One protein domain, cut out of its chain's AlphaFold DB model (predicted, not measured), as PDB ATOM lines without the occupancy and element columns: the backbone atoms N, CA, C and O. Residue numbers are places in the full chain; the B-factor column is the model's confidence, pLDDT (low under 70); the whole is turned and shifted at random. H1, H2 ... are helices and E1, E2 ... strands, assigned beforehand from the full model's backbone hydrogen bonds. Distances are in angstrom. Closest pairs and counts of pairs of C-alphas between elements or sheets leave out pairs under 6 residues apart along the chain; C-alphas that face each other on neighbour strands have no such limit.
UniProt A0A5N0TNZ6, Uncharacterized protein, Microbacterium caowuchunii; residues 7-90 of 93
ATOM      1  N   GLU A   7      18.409  41.546 -10.111       91.94
ATOM      2  CA  GLU A   7      18.753  41.205 -11.509       91.94
ATOM      3  C   GLU A   7      19.728  42.186 -12.184       91.94
ATOM      4  O   GLU A   7      19.552  42.617 -13.322       91.94
ATOM      5  N   ILE A   8      20.774  42.554 -11.445       92.62
ATOM      6  CA  ILE A   8      21.692  43.618 -11.838       92.62
ATOM      7  C   ILE A   8      22.572  43.130 -12.993       92.62
ATOM      8  O   ILE A   8      23.416  42.244 -12.825       92.62
ATOM      9  N   ARG A   9      22.409  43.751 -14.158       93.12
ATOM     10  CA  ARG A   9      23.223  43.541 -15.357       93.12
ATOM     11  C   ARG A   9      24.122  44.749 -15.566       93.12
ATOM     12  O   ARG A   9      23.629  45.862 -15.698       93.12
ATOM     13  N   VAL A  10      25.437  44.536 -15.594       92.06
ATOM     14  CA  VAL A  10      26.431  45.610 -15.754       92.06
ATOM     15  C   VAL A  10      27.285  45.349 -16.987       92.06
ATOM     16  O   VAL A  10      27.940  44.309 -17.073       92.06
ATOM     17  N   THR A  11      27.350  46.330 -17.882       92.31
ATOM     18  CA  THR A  11      28.318  46.376 -18.981       92.31
ATOM     19  C   THR A  11      29.333  47.469 -18.682       92.31
ATOM     20  O   THR A  11      28.967  48.609 -18.410       92.31
ATOM     21  N   ARG A  12      30.623  47.133 -18.717       89.06
ATOM     22  CA  ARG A  12      31.715  48.083 -18.467       89.06
ATOM     23  C   ARG A  12      32.872  47.857 -19.424       89.06
ATOM     24  O   ARG A  12      33.068  46.747 -19.919       89.06
ATOM     25  N   THR A  13      33.669  48.898 -19.613       83.00
ATOM     26  CA  THR A  13      34.937  48.818 -20.342       83.00
ATOM     27  C   THR A  13      35.924  47.827 -19.708       83.00
ATOM     28  O   THR A  13      35.972  47.653 -18.488       83.00
ATOM     29  N   THR A  14      36.742  47.183 -20.543       86.06
ATOM     30  CA  THR A  14      37.917  46.409 -20.102       86.06
ATOM     31  C   THR A  14      39.204  47.230 -20.150       86.06
ATOM     32  O   THR A  14      40.270  46.711 -19.819       86.06
ATOM     33  N   GLN A  15      39.135  48.481 -20.617       86.31
ATOM     34  CA  GLN A  15      40.289  49.365 -20.671       86.31
ATOM     35  C   GLN A  15      40.713  49.752 -19.245       86.31
ATOM     36  O   GLN A  15      39.851  50.098 -18.434       86.31
ATOM     37  N   PRO A  16      42.017  49.713 -18.926       77.00
ATOM     38  CA  PRO A  16      42.512  50.211 -17.649       77.00
ATOM     39  C   PRO A  16      42.100  51.673 -17.441       77.00
ATOM     40  O   PRO A  16      42.116  52.453 -18.392       77.00
ATOM     41  N   ASP A  17      41.737  52.022 -16.207       78.06
ATOM     42  CA  ASP A  17      41.428  53.386 -15.743       78.06
ATOM     43  C   ASP A  17      40.177  54.063 -16.334       78.06
ATOM     44  O   ASP A  17      39.810  55.155 -15.902       78.06
ATOM     45  N   ALA A  18      39.479  53.424 -17.276       79.88
ATOM     46  CA  ALA A  18      38.219  53.939 -17.792       79.88
ATOM     47  C   ALA A  18      37.063  53.616 -16.827       79.88
ATOM     48  O   ALA A  18      36.939  52.501 -16.313       79.88
ATOM     49  N   VAL A  19      36.218  54.617 -16.570       80.88
ATOM     50  CA  VAL A  19      35.112  54.542 -15.598       80.88
ATOM     51  C   VAL A  19      33.757  54.281 -16.251       80.88
ATOM     52  O   VAL A  19      32.769  54.114 -15.545       80.88
ATOM     53  N   ASP A  20      33.708  54.222 -17.584       86.75
ATOM     54  CA  ASP A  20      32.477  54.047 -18.343       86.75
ATOM     55  C   ASP A  20      31.803  52.705 -18.041       86.75
ATOM     56  O   ASP A  20      32.336  51.619 -18.323       86.75
ATOM     57  N   ALA A  21      30.585  52.793 -17.520       91.62
ATOM     58  CA  ALA A  21      29.721  51.658 -17.271       91.62
ATOM     59  C   ALA A  21      28.257  51.997 -17.573       91.62
ATOM     60  O   ALA A  21      27.829  53.148 -17.493       91.62
ATOM     61  N   ALA A  22      27.487  50.961 -17.885       93.88
ATOM     62  CA  ALA A  22      26.036  50.978 -17.951       93.88
ATOM     63  C   ALA A  22      25.489  49.834 -17.088       93.88
ATOM     64  O   ALA A  22      26.080  48.753 -17.020       93.88
ATOM     65  N   VAL A  23      24.375  50.077 -16.406       94.62
ATOM     66  CA  VAL A  23      23.731  49.137 -15.494       94.62
ATOM     67  C   VAL A  23      22.229  49.127 -15.722       94.62
ATOM     68  O   VAL A  23      21.590  50.173 -15.733       94.62
ATOM     69  N   LEU A  24      21.661  47.936 -15.868       96.50
ATOM     70  CA  LEU A  24      20.224  47.700 -15.834       96.50
ATOM     71  C   LEU A  24      19.912  46.886 -14.580       96.50
ATOM     72  O   LEU A  24      20.567  45.878 -14.318       96.50
ATOM     73  N   LEU A  25      18.933  47.328 -13.801       95.44
ATOM     74  CA  LEU A  25      18.499  46.639 -12.591       95.44
ATOM     75  C   LEU A  25      16.978  46.631 -12.494       95.44
ATOM     76  O   LEU A  25      16.311  47.547 -12.985       95.44
ATOM     77  N   THR A  26      16.448  45.616 -11.821       96.00
ATOM     78  CA  THR A  26      15.038  45.573 -11.438       96.00
ATOM     79  C   THR A  26      14.863  46.208 -10.067       96.00
ATOM     80  O   THR A  26      15.720  46.064  -9.197       96.00
ATOM     81  N   SER A  27      13.793  46.969  -9.871       94.69
ATOM     82  CA  SER A  27      13.458  47.602  -8.594       94.69
ATOM     83  C   SER A  27      12.031  48.132  -8.651       94.69
ATOM     84  O   SER A  27      11.585  48.656  -9.666       94.69
ATOM     85  N   THR A  28      11.321  48.024  -7.534       92.44
ATOM     86  CA  THR A  28       9.982  48.604  -7.355       92.44
ATOM     87  C   THR A  28      10.015  49.913  -6.569       92.44
ATOM     88  O   THR A  28       9.000  50.602  -6.454       92.44
ATOM     89  N   GLN A  29      11.175  50.264  -6.013       94.12
ATOM     90  CA  GLN A  29      11.377  51.473  -5.231       94.12
ATOM     91  C   GLN A  29      11.712  52.670  -6.124       94.12
ATOM     92  O   GLN A  29      12.469  52.581  -7.094       94.12
ATOM     93  N   ALA A  30      11.176  53.827  -5.730       91.75
ATOM     94  CA  ALA A  30      11.601  55.107  -6.274       91.75
ATOM     95  C   ALA A  30      13.073  55.386  -5.925       91.75
ATOM     96  O   ALA A  30      13.589  54.918  -4.906       91.75
ATOM     97  N   LEU A  31      13.735  56.180  -6.768       91.69
ATOM     98  CA  LEU A  31      15.060  56.713  -6.462       91.69
ATOM     99  C   LEU A  31      14.998  57.634  -5.237       91.69
ATOM    100  O   LEU A  31      13.985  58.283  -4.979       91.69
ATOM    101  N   ASP A  32      16.098  57.682  -4.490       90.94
ATOM    102  CA  ASP A  32      16.223  58.530  -3.307       90.94
ATOM    103  C   ASP A  32      16.286  60.013  -3.725       90.94
ATOM    104  O   ASP A  32      17.265  60.411  -4.365       90.94
ATOM    105  N   PRO A  33      15.285  60.845  -3.378       89.56
ATOM    106  CA  PRO A  33      15.250  62.250  -3.774       89.56
ATOM    107  C   PRO A  33      16.337  63.098  -3.097       89.56
ATOM    108  O   PRO A  33      16.615  64.202  -3.558       89.56
ATOM    109  N   GLU A  34      16.969  62.613  -2.021       90.12
ATOM    110  CA  GLU A  34      18.119  63.289  -1.409       90.12
ATOM    111  C   GLU A  34      19.418  63.044  -2.189       90.12
ATOM    112  O   GLU A  34      20.390  63.772  -2.010       90.12
ATOM    113  N   MET A  35      19.446  62.025  -3.054       88.00
ATOM    114  CA  MET A  35      20.613  61.653  -3.858       88.00
ATOM    115  C   MET A  35      20.423  61.874  -5.357       88.00
ATOM    116  O   MET A  35      21.406  61.851  -6.093       88.00
ATOM    117  N   CYS A  36      19.181  62.029  -5.807       94.25
ATOM    118  CA  CYS A  36      18.814  62.062  -7.212       94.25
ATOM    119  C   CYS A  36      17.945  63.278  -7.522       94.25
ATOM    120  O   CYS A  36      16.952  63.527  -6.838       94.25
ATOM    121  N   VAL A  37      18.271  63.990  -8.599       95.12
ATOM    122  CA  VAL A  37      17.463  65.105  -9.111       95.12
ATOM    123  C   VAL A  37      17.227  64.950 -10.605       95.12
ATOM    124  O   VAL A  37      18.106  64.492 -11.329       95.12
ATOM    125  N   GLU A  38      16.034  65.308 -11.066       95.56
ATOM    126  CA  GLU A  38      15.708  65.291 -12.489       95.56
ATOM    127  C   GLU A  38      16.321  66.507 -13.200       95.56
ATOM    128  O   GLU A  38      16.135  67.651 -12.775       95.56
ATOM    129  N   VAL A  39      17.059  66.258 -14.282       94.31
ATOM    130  CA  VAL A  39      17.767  67.263 -15.085       94.31
ATOM    131  C   VAL A  39      17.579  66.988 -16.578       94.31
ATOM    132  O   VAL A  39      17.289  65.851 -16.960       94.31
ATOM    133  N   PRO A  40      17.762  67.989 -17.458       94.88
ATOM    134  CA  PRO A  40      17.796  67.746 -18.896       94.88
ATOM    135  C   PRO A  40      18.903  66.757 -19.256       94.88
ATOM    136  O   PRO A  40      20.028  66.885 -18.767       94.88
ATOM    137  N   ARG A  41      18.606  65.816 -20.154       93.88
ATOM    138  CA  ARG A  41      19.606  64.876 -20.653       93.88
ATOM    139  C   ARG A  41      20.647  65.602 -21.509       93.88
ATOM    140  O   ARG A  41      20.328  66.312 -22.461       93.88
ATOM    141  N   GLN A  42      21.910  65.375 -21.197       91.00
ATOM    142  CA  GLN A  42      23.094  65.876 -21.892       91.00
ATOM    143  C   GLN A  42      24.032  64.748 -22.337       91.00
ATOM    144  O   GLN A  42      24.930  65.002 -23.141       91.00
ATOM    145  N   SER A  43      23.842  63.522 -21.835       90.56
ATOM    146  CA  SER A  43      24.632  62.349 -22.213       90.56
ATOM    147  C   SER A  43      23.771  61.135 -22.583       90.56
ATOM    148  O   SER A  43      22.541  61.172 -22.559       90.56
ATOM    149  N   ALA A  44      24.437  60.067 -23.007       89.31
ATOM    150  CA  ALA A  44      23.860  58.759 -23.289       89.31
ATOM    151  C   ALA A  44      24.935  57.689 -23.003       89.31
ATOM    152  O   ALA A  44      26.129  58.021 -23.019       89.31
ATOM    153  N   PRO A  45      24.551  56.431 -22.734       89.31
ATOM    154  CA  PRO A  45      25.499  55.367 -22.436       89.31
ATOM    155  C   PRO A  45      26.422  55.077 -23.624       89.31
ATOM    156  O   PRO A  45      25.984  54.960 -24.766       89.31
ATOM    157  N   SER A  46      27.705  54.867 -23.333       85.69
ATOM    158  CA  SER A  46      28.697  54.417 -24.322       85.69
ATOM    159  C   SER A  46      28.528  52.941 -24.715       85.69
ATOM    160  O   SER A  46      29.089  52.500 -25.717       85.69
ATOM    161  N   TYR A  47      27.769  52.171 -23.929       82.75
ATOM    162  CA  TYR A  47      27.567  50.734 -24.113       82.75
ATOM    163  C   TYR A  47      26.090  50.372 -24.044       82.75
ATOM    164  O   TYR A  47      25.368  50.838 -23.165       82.75
ATOM    165  N   ALA A  48      25.666  49.478 -24.933       85.06
ATOM    166  CA  ALA A  48      24.353  48.863 -24.842       85.06
ATOM    167  C   ALA A  48      24.325  47.806 -23.727       85.06
ATOM    168  O   ALA A  48      25.308  47.098 -23.478       85.06
ATOM    169  N   VAL A  49      23.173  47.692 -23.078       88.62
ATOM    170  CA  VAL A  49      22.820  46.582 -22.192       88.62
ATOM    171  C   VAL A  49      21.572  45.947 -22.788       88.62
ATOM    172  O   VAL A  49      20.650  46.666 -23.168       88.62
ATOM    173  N   ASP A  50      21.550  44.623 -22.905       88.50
ATOM    174  CA  ASP A  50      20.378  43.922 -23.432       88.50
ATOM    175  C   ASP A  50      19.133  44.262 -22.597       88.50
ATOM    176  O   ASP A  50      19.195  44.310 -21.366       88.50
ATOM    177  N   ASP A  51      18.015  44.503 -23.284       90.19
ATOM    178  CA  ASP A  51      16.722  44.928 -22.723       90.19
ATOM    179  C   ASP A  51      16.710  46.306 -22.034       90.19
ATOM    180  O   ASP A  51      15.719  46.668 -21.393       90.19
ATOM    181  N   ALA A  52      17.780  47.098 -22.150       92.94
ATOM    182  CA  ALA A  52      17.757  48.471 -21.669       92.94
ATOM    183  C   ALA A  52      16.909  49.375 -22.584       92.94
ATOM    184  O   ALA A  52      16.900  49.189 -23.804       92.94
ATOM    185  N   PRO A  53      16.212  50.374 -22.013       94.62
ATOM    186  CA  PRO A  53      15.526  51.399 -22.793       94.62
ATOM    187  C   PRO A  53      16.517  52.260 -23.590       94.62
ATOM    188  O   PRO A  53      17.684  52.402 -23.212       94.62
ATOM    189  N   ASP A  54      16.036  52.880 -24.670       92.81
ATOM    190  CA  ASP A  54      16.836  53.831 -25.438       92.81
ATOM    191  C   ASP A  54      16.941  55.170 -24.691       92.81
ATOM    192  O   ASP A  54      15.984  55.936 -24.585       92.81
ATOM    193  N   ALA A  55      18.135  55.472 -24.181       92.75
ATOM    194  CA  ALA A  55      18.395  56.727 -23.487       92.75
ATOM    195  C   ALA A  55      18.268  57.963 -24.394       92.75
ATOM    196  O   ALA A  55      18.065  59.061 -23.881       92.75
ATOM    197  N   TYR A  56      18.375  57.823 -25.719       90.62
ATOM    198  CA  TYR A  56      18.217  58.948 -26.642       90.62
ATOM    199  C   TYR A  56      16.768  59.417 -26.779       90.62
ATOM    200  O   TYR A  56      16.557  60.571 -27.158       90.62
ATOM    201  N   GLU A  57      15.797  58.570 -26.437       93.62
ATOM    202  CA  GLU A  57      14.374  58.920 -26.418       93.62
ATOM    203  C   GLU A  57      13.975  59.708 -25.160       93.62
ATOM    204  O   GLU A  57      12.894  60.292 -25.116       93.62
ATOM    205  N   ALA A  58      14.841  59.756 -24.144       94.62
ATOM    206  CA  ALA A  58      14.598  60.511 -22.923       94.62
ATOM    207  C   ALA A  58      15.020  61.984 -23.073       94.62
ATOM    208  O   ALA A  58      16.162  62.288 -23.433       94.62
ATOM    209  N   ASP A  59      14.114  62.899 -22.728       94.62
ATOM    210  CA  ASP A  59      14.406  64.337 -22.635       94.62
ATOM    211  C   ASP A  59      15.091  64.704 -21.305       94.62
ATOM    212  O   ASP A  59      15.893  65.642 -21.239       94.62
ATOM    213  N   THR A  60      14.793  63.954 -20.241       95.94
ATOM    214  CA  THR A  60      15.307  64.157 -18.882       95.94
ATOM    215  C   THR A  60      15.889  62.872 -18.300       95.94
ATOM    216  O   THR A  60      15.555  61.761 -18.714       95.94
ATOM    217  N   VAL A  61      16.790  63.034 -17.332       96.38
ATOM    218  CA  VAL A  61      17.411  61.948 -16.564       96.38
ATOM    219  C   VAL A  61      17.457  62.318 -15.091       96.38
ATOM    220  O   VAL A  61      17.467  63.494 -14.736       96.38
ATOM    221  N   PHE A  62      17.561  61.319 -14.224       96.06
ATOM    222  CA  PHE A  62      17.945  61.526 -12.837       96.06
ATOM    223  C   PHE A  62      19.469  61.545 -12.719       96.06
ATOM    224  O   PHE A  62      20.128  60.537 -12.979       96.06
ATOM    225  N   ALA A  63      20.022  62.679 -12.300       94.50
ATOM    226  CA  ALA A  63      21.410  62.807 -11.885       94.50
ATOM    227  C   ALA A  63      21.550  62.296 -10.442       94.50
ATOM    228  O   ALA A  63      21.047  62.917  -9.505       94.50
ATOM    229  N   CYS A  64      22.190  61.133 -10.284       93.00
ATOM    230  CA  CYS A  64      22.318  60.370  -9.043       93.00
ATOM    231  C   CYS A  64      23.796  60.154  -8.663       93.00
ATOM    232  O   CYS A  64      24.325  59.036  -8.705       93.00
ATOM    233  N   GLY A  65      24.493  61.231  -8.317       89.94
ATOM    234  CA  GLY A  65      25.932  61.235  -8.055       89.94
ATOM    235  C   GLY A  65      26.732  61.112  -9.352       89.94
ATOM    236  O   GLY A  65      26.737  62.012 -10.182       89.94
ATOM    237  N   THR A  66      27.422  59.988  -9.544       89.88
ATOM    238  CA  THR A  66      28.219  59.716 -10.758       89.88
ATOM    239  C   THR A  66      27.428  58.997 -11.854       89.88
ATOM    240  O   THR A  66      28.028  58.419 -12.758       89.88
ATOM    241  N   TRP A  67      26.100  58.950 -11.735       92.88
ATOM    242  CA  TRP A  67      25.221  58.184 -12.613       92.88
ATOM    243  C   TRP A  67      24.116  59.070 -13.167       92.88
ATOM    244  O   TRP A  67      23.485  59.807 -12.411       92.88
ATOM    245  N   SER A  68      23.841  58.919 -14.456       95.06
ATOM    246  CA  SER A  68      22.596  59.367 -15.080       95.06
ATOM    247  C   SER A  68      21.663  58.171 -15.179       95.06
ATOM    248  O   SER A  68      22.113  57.078 -15.526       95.06
ATOM    249  N   VAL A  69      20.395  58.344 -14.807       95.88
ATOM    250  CA  VAL A  69      19.439  57.241 -14.642       95.88
ATOM    251  C   VAL A  69      18.101  57.575 -15.295       95.88
ATOM    252  O   VAL A  69      17.591  58.681 -15.143       95.88
ATOM    253  N   ILE A  70      17.502  56.601 -15.977       96.94
ATOM    254  CA  ILE A  70      16.137  56.666 -16.518       96.94
ATOM    255  C   ILE A  70      15.320  55.454 -16.057       96.94
ATOM    256  O   ILE A  70      15.902  54.414 -15.716       96.94
ATOM    257  N   PRO A  71      13.980  55.557 -16.028       96.25
ATOM    258  CA  PRO A  71      13.132  54.399 -15.779       96.25
ATOM    259  C   PRO A  71      13.315  53.335 -16.869       96.25
ATOM    260  O   PRO A  71      13.460  53.651 -18.050       96.25
ATOM    261  N   SER A  72      13.273  52.067 -16.466       95.25
ATOM    262  CA  SER A  72      13.134  50.913 -17.358       95.25
ATOM    263  C   SER A  72      11.800  50.204 -17.093       95.25
ATOM    264  O   SER A  72      11.041  50.615 -16.216       95.25
ATOM    265  N   ALA A  73      11.490  49.148 -17.852       92.38
ATOM    266  CA  ALA A  73      10.229  48.416 -17.701       92.38
ATOM    267  C   ALA A  73      10.019  47.859 -16.279       92.38
ATOM    268  O   ALA A  73       8.913  47.946 -15.751       92.38
ATOM    269  N   ASP A  74      11.088  47.350 -15.658       93.31
ATOM    270  CA  ASP A  74      11.041  46.649 -14.367       93.31
ATOM    271  C   ASP A  74      11.926  47.305 -13.290       93.31
ATOM    272  O   ASP A  74      12.205  46.699 -12.253       93.31
ATOM    273  N   GLY A  75      12.410  48.528 -13.526       95.81
ATOM    274  CA  GLY A  75      13.273  49.234 -12.582       95.81
ATOM    275  C   GLY A  75      13.992  50.428 -13.192       95.81
ATOM    276  O   GLY A  75      13.364  51.390 -13.634       95.81
ATOM    277  N   TRP A  76      15.325  50.378 -13.184       97.19
ATOM    278  CA  TRP A  76      16.168  51.523 -13.517       97.19
ATOM    279  C   TRP A  76      17.296  51.143 -14.467       97.19
ATOM    280  O   TRP A  76      17.941  50.101 -14.317       97.19
ATOM    281  N   PHE A  77      17.562  52.029 -15.422       96.62
ATOM    282  CA  PHE A  77      18.720  51.956 -16.298       96.62
ATOM    283  C   PHE A  77      19.623  53.156 -16.040       96.62
ATOM    284  O   PHE A  77      19.175  54.297 -16.128       96.62
ATOM    285  N   GLY A  78      20.881  52.900 -15.695       95.12
ATOM    286  CA  GLY A  78      21.852  53.928 -15.352       95.12
ATOM    287  C   GLY A  78      23.147  53.805 -16.136       95.12
ATOM    288  O   GLY A  78      23.550  52.711 -16.526       95.12
ATOM    289  N   TRP A  79      23.835  54.921 -16.339       95.00
ATOM    290  CA  TRP A  79      25.152  54.945 -16.967       95.00
ATOM    291  C   TRP A  79      26.052  56.022 -16.376       95.00
ATOM    292  O   TRP A  79      25.586  56.988 -15.772       95.00
ATOM    293  N   THR A  80      27.357  55.843 -16.551       92.50
ATOM    294  CA  THR A  80      28.342  56.884 -16.264       92.50
ATOM    295  C   THR A  80      28.234  57.958 -17.349       92.50
ATOM    296  O   THR A  80      28.448  57.639 -18.522       92.50
ATOM    297  N   PRO A  81      27.866  59.205 -17.015       86.25
ATOM    298  CA  PRO A  81      27.633  60.229 -18.021       86.25
ATOM    299  C   PRO A  81      28.934  60.628 -18.715       86.25
ATOM    300  O   PRO A  81      29.956  60.863 -18.074       86.25
ATOM    301  N   ASN A  82      28.883  60.755 -20.041       80.94
ATOM    302  CA  ASN A  82      30.017  61.227 -20.845       80.94
ATOM    303  C   ASN A  82      30.146  62.765 -20.870       80.94
ATOM    304  O   ASN A  82      31.097  63.300 -21.440       80.94
ATOM    305  N   ASN A  83      29.206  63.471 -20.235       80.25
ATOM    306  CA  ASN A  83      29.244  64.907 -20.003       80.25
ATOM    307  C   ASN A  83      29.291  65.162 -18.485       80.25
ATOM    308  O   ASN A  83      28.364  64.743 -17.785       80.25
ATOM    309  N   PRO A  84      30.323  65.849 -17.959       73.56
ATOM    310  CA  PRO A  84      30.443  66.090 -16.521       73.56
ATOM    311  C   PRO A  84      29.291  66.932 -15.954       73.56
ATOM    312  O   PRO A  84      28.961  66.771 -14.781       73.56
ATOM    313  N   GLY A  85      28.635  67.756 -16.780       77.88
ATOM    314  CA  GLY A  85      27.559  68.648 -16.350       77.88
ATOM    315  C   GLY A  85      26.358  67.929 -15.733       77.88
ATOM    316  O   GLY A  85      25.708  68.486 -14.855       77.88
ATOM    317  N   GLU A  86      26.059  66.688 -16.126       77.94
ATOM    318  CA  GLU A  86      25.000  65.897 -15.476       77.94
ATOM    319  C   GLU A  86      25.406  65.456 -14.067       77.94
ATOM    320  O   GLU A  86      24.639  65.631 -13.124       77.94
ATOM    321  N   ALA A  87      26.627  64.939 -13.902       77.12
ATOM    322  CA  ALA A  87      27.119  64.495 -12.600       77.12
ATOM    323  C   ALA A  87      27.210  65.663 -11.603       77.12
ATOM    324  O   ALA A  87      26.838  65.514 -10.440       77.12
ATOM    325  N   GLU A  88      27.638  66.840 -12.072       85.19
ATOM    326  CA  GLU A  88      27.751  68.075 -11.283       85.19
ATOM    327  C   GLU A  88      26.405  68.603 -10.762       85.19
ATOM    328  O   GLU A  88      26.381  69.341  -9.779       85.19
ATOM    329  N   GLN A  89      25.290  68.234 -11.399       83.75
ATOM    330  CA  GLN A  89      23.948  68.640 -10.970       83.75
ATOM    331  C   GLN A  89      23.359  67.726  -9.894       83.75
ATOM    332  O   GLN A  89      22.337  68.070  -9.301       83.75
ATOM    333  N   SER A  90      23.984  66.580  -9.626       78.56
ATOM    334  CA  SER A  90      23.529  65.672  -8.577       78.56
ATOM    335  C   SER A  90      23.554  66.355  -7.206       78.56
ATOM    336  O   SER A  90      24.507  67.082  -6.903       78.56
TER     337      SER A  90
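This is residues 7 to 90 of the 93 residues of an uncharacterized protein of Microbacterium caowuchunii (UniProt A0A5N0TNZ6). One strongly twisted sheet of six antiparallel strands makes the core, and the long unnamed stretch of residues 41 to 59 runs over one of its faces. The short helix H1, near the end of the printed part, packs on the sheet near E4 and E5. The printed part has 84 residues, with E1 to E6 and then H1 along the chain, and the sheet's order is E1 - E2 - E6 - E5 - E4 - E3. The class is mostly strand, though under half of the residues, 34 of 84, are in named elements. The whole is compact, with a radius of gyration of the C-alphas of 11.9 A and spans of 33 by 28 by 23 A.

E1, residues 7 to 12, is an edge strand and forms a hairpin with E2, residues 21 to 26; N 9 and O 24 are 2.8 A apart, within hydrogen-bond range. E2 is the antiparallel neighbour of E6, residues 75 to 79, at 176 degrees, with N 23 and O 78 at 2.8 A. E3, residues 37 to 40, E4, residues 60 to 63, E5, residues 68 to 71, and E6 form a meander, each strand the antiparallel neighbour of the one before. E3, the other edge strand, has N 39 at 2.8 A from O 61 of E4. E4 and E5 stand at 123 degrees, with N 62 and O 69 at 2.8 A. E5 and E6 stand at 156 degrees, with N 70 and O 77 at 2.9 A. E2 and E3 are apart. H1, residues 84 to 88, is on the sheet at a height of 8.9 A and lies only just over E4, where 3 of its 5 C-alphas fall; the closest C-alphas of H1 and E4 are those of Glu 86 and Ala 63, 5.9 A apart. In H1 every O i to N i+4 pair is within hydrogen-bond range.

E1 begins at C-alpha 7 (18.753, 41.205, -11.509) and is 16.2 A long. E2 measures 16.9 A, E3 10.1 A, E4 9.4 A, E5 10.7 A and E6 13.9 A from first to last C-alpha. E6 ends at C-alpha 79 (25.152, 54.945, -16.967). H1 is 6.2 A long and ends at C-alpha 88 (27.751, 68.075, -11.283).

The two C-alphas farthest apart are those of Pro 16 and Thr 28, at 34.2 A. The printed part has no cut. The link from E3 to E4, 19 residues, is long. The mean pLDDT of the printed part is 90.3, that of H1 is 78, and no printed residue is under 70.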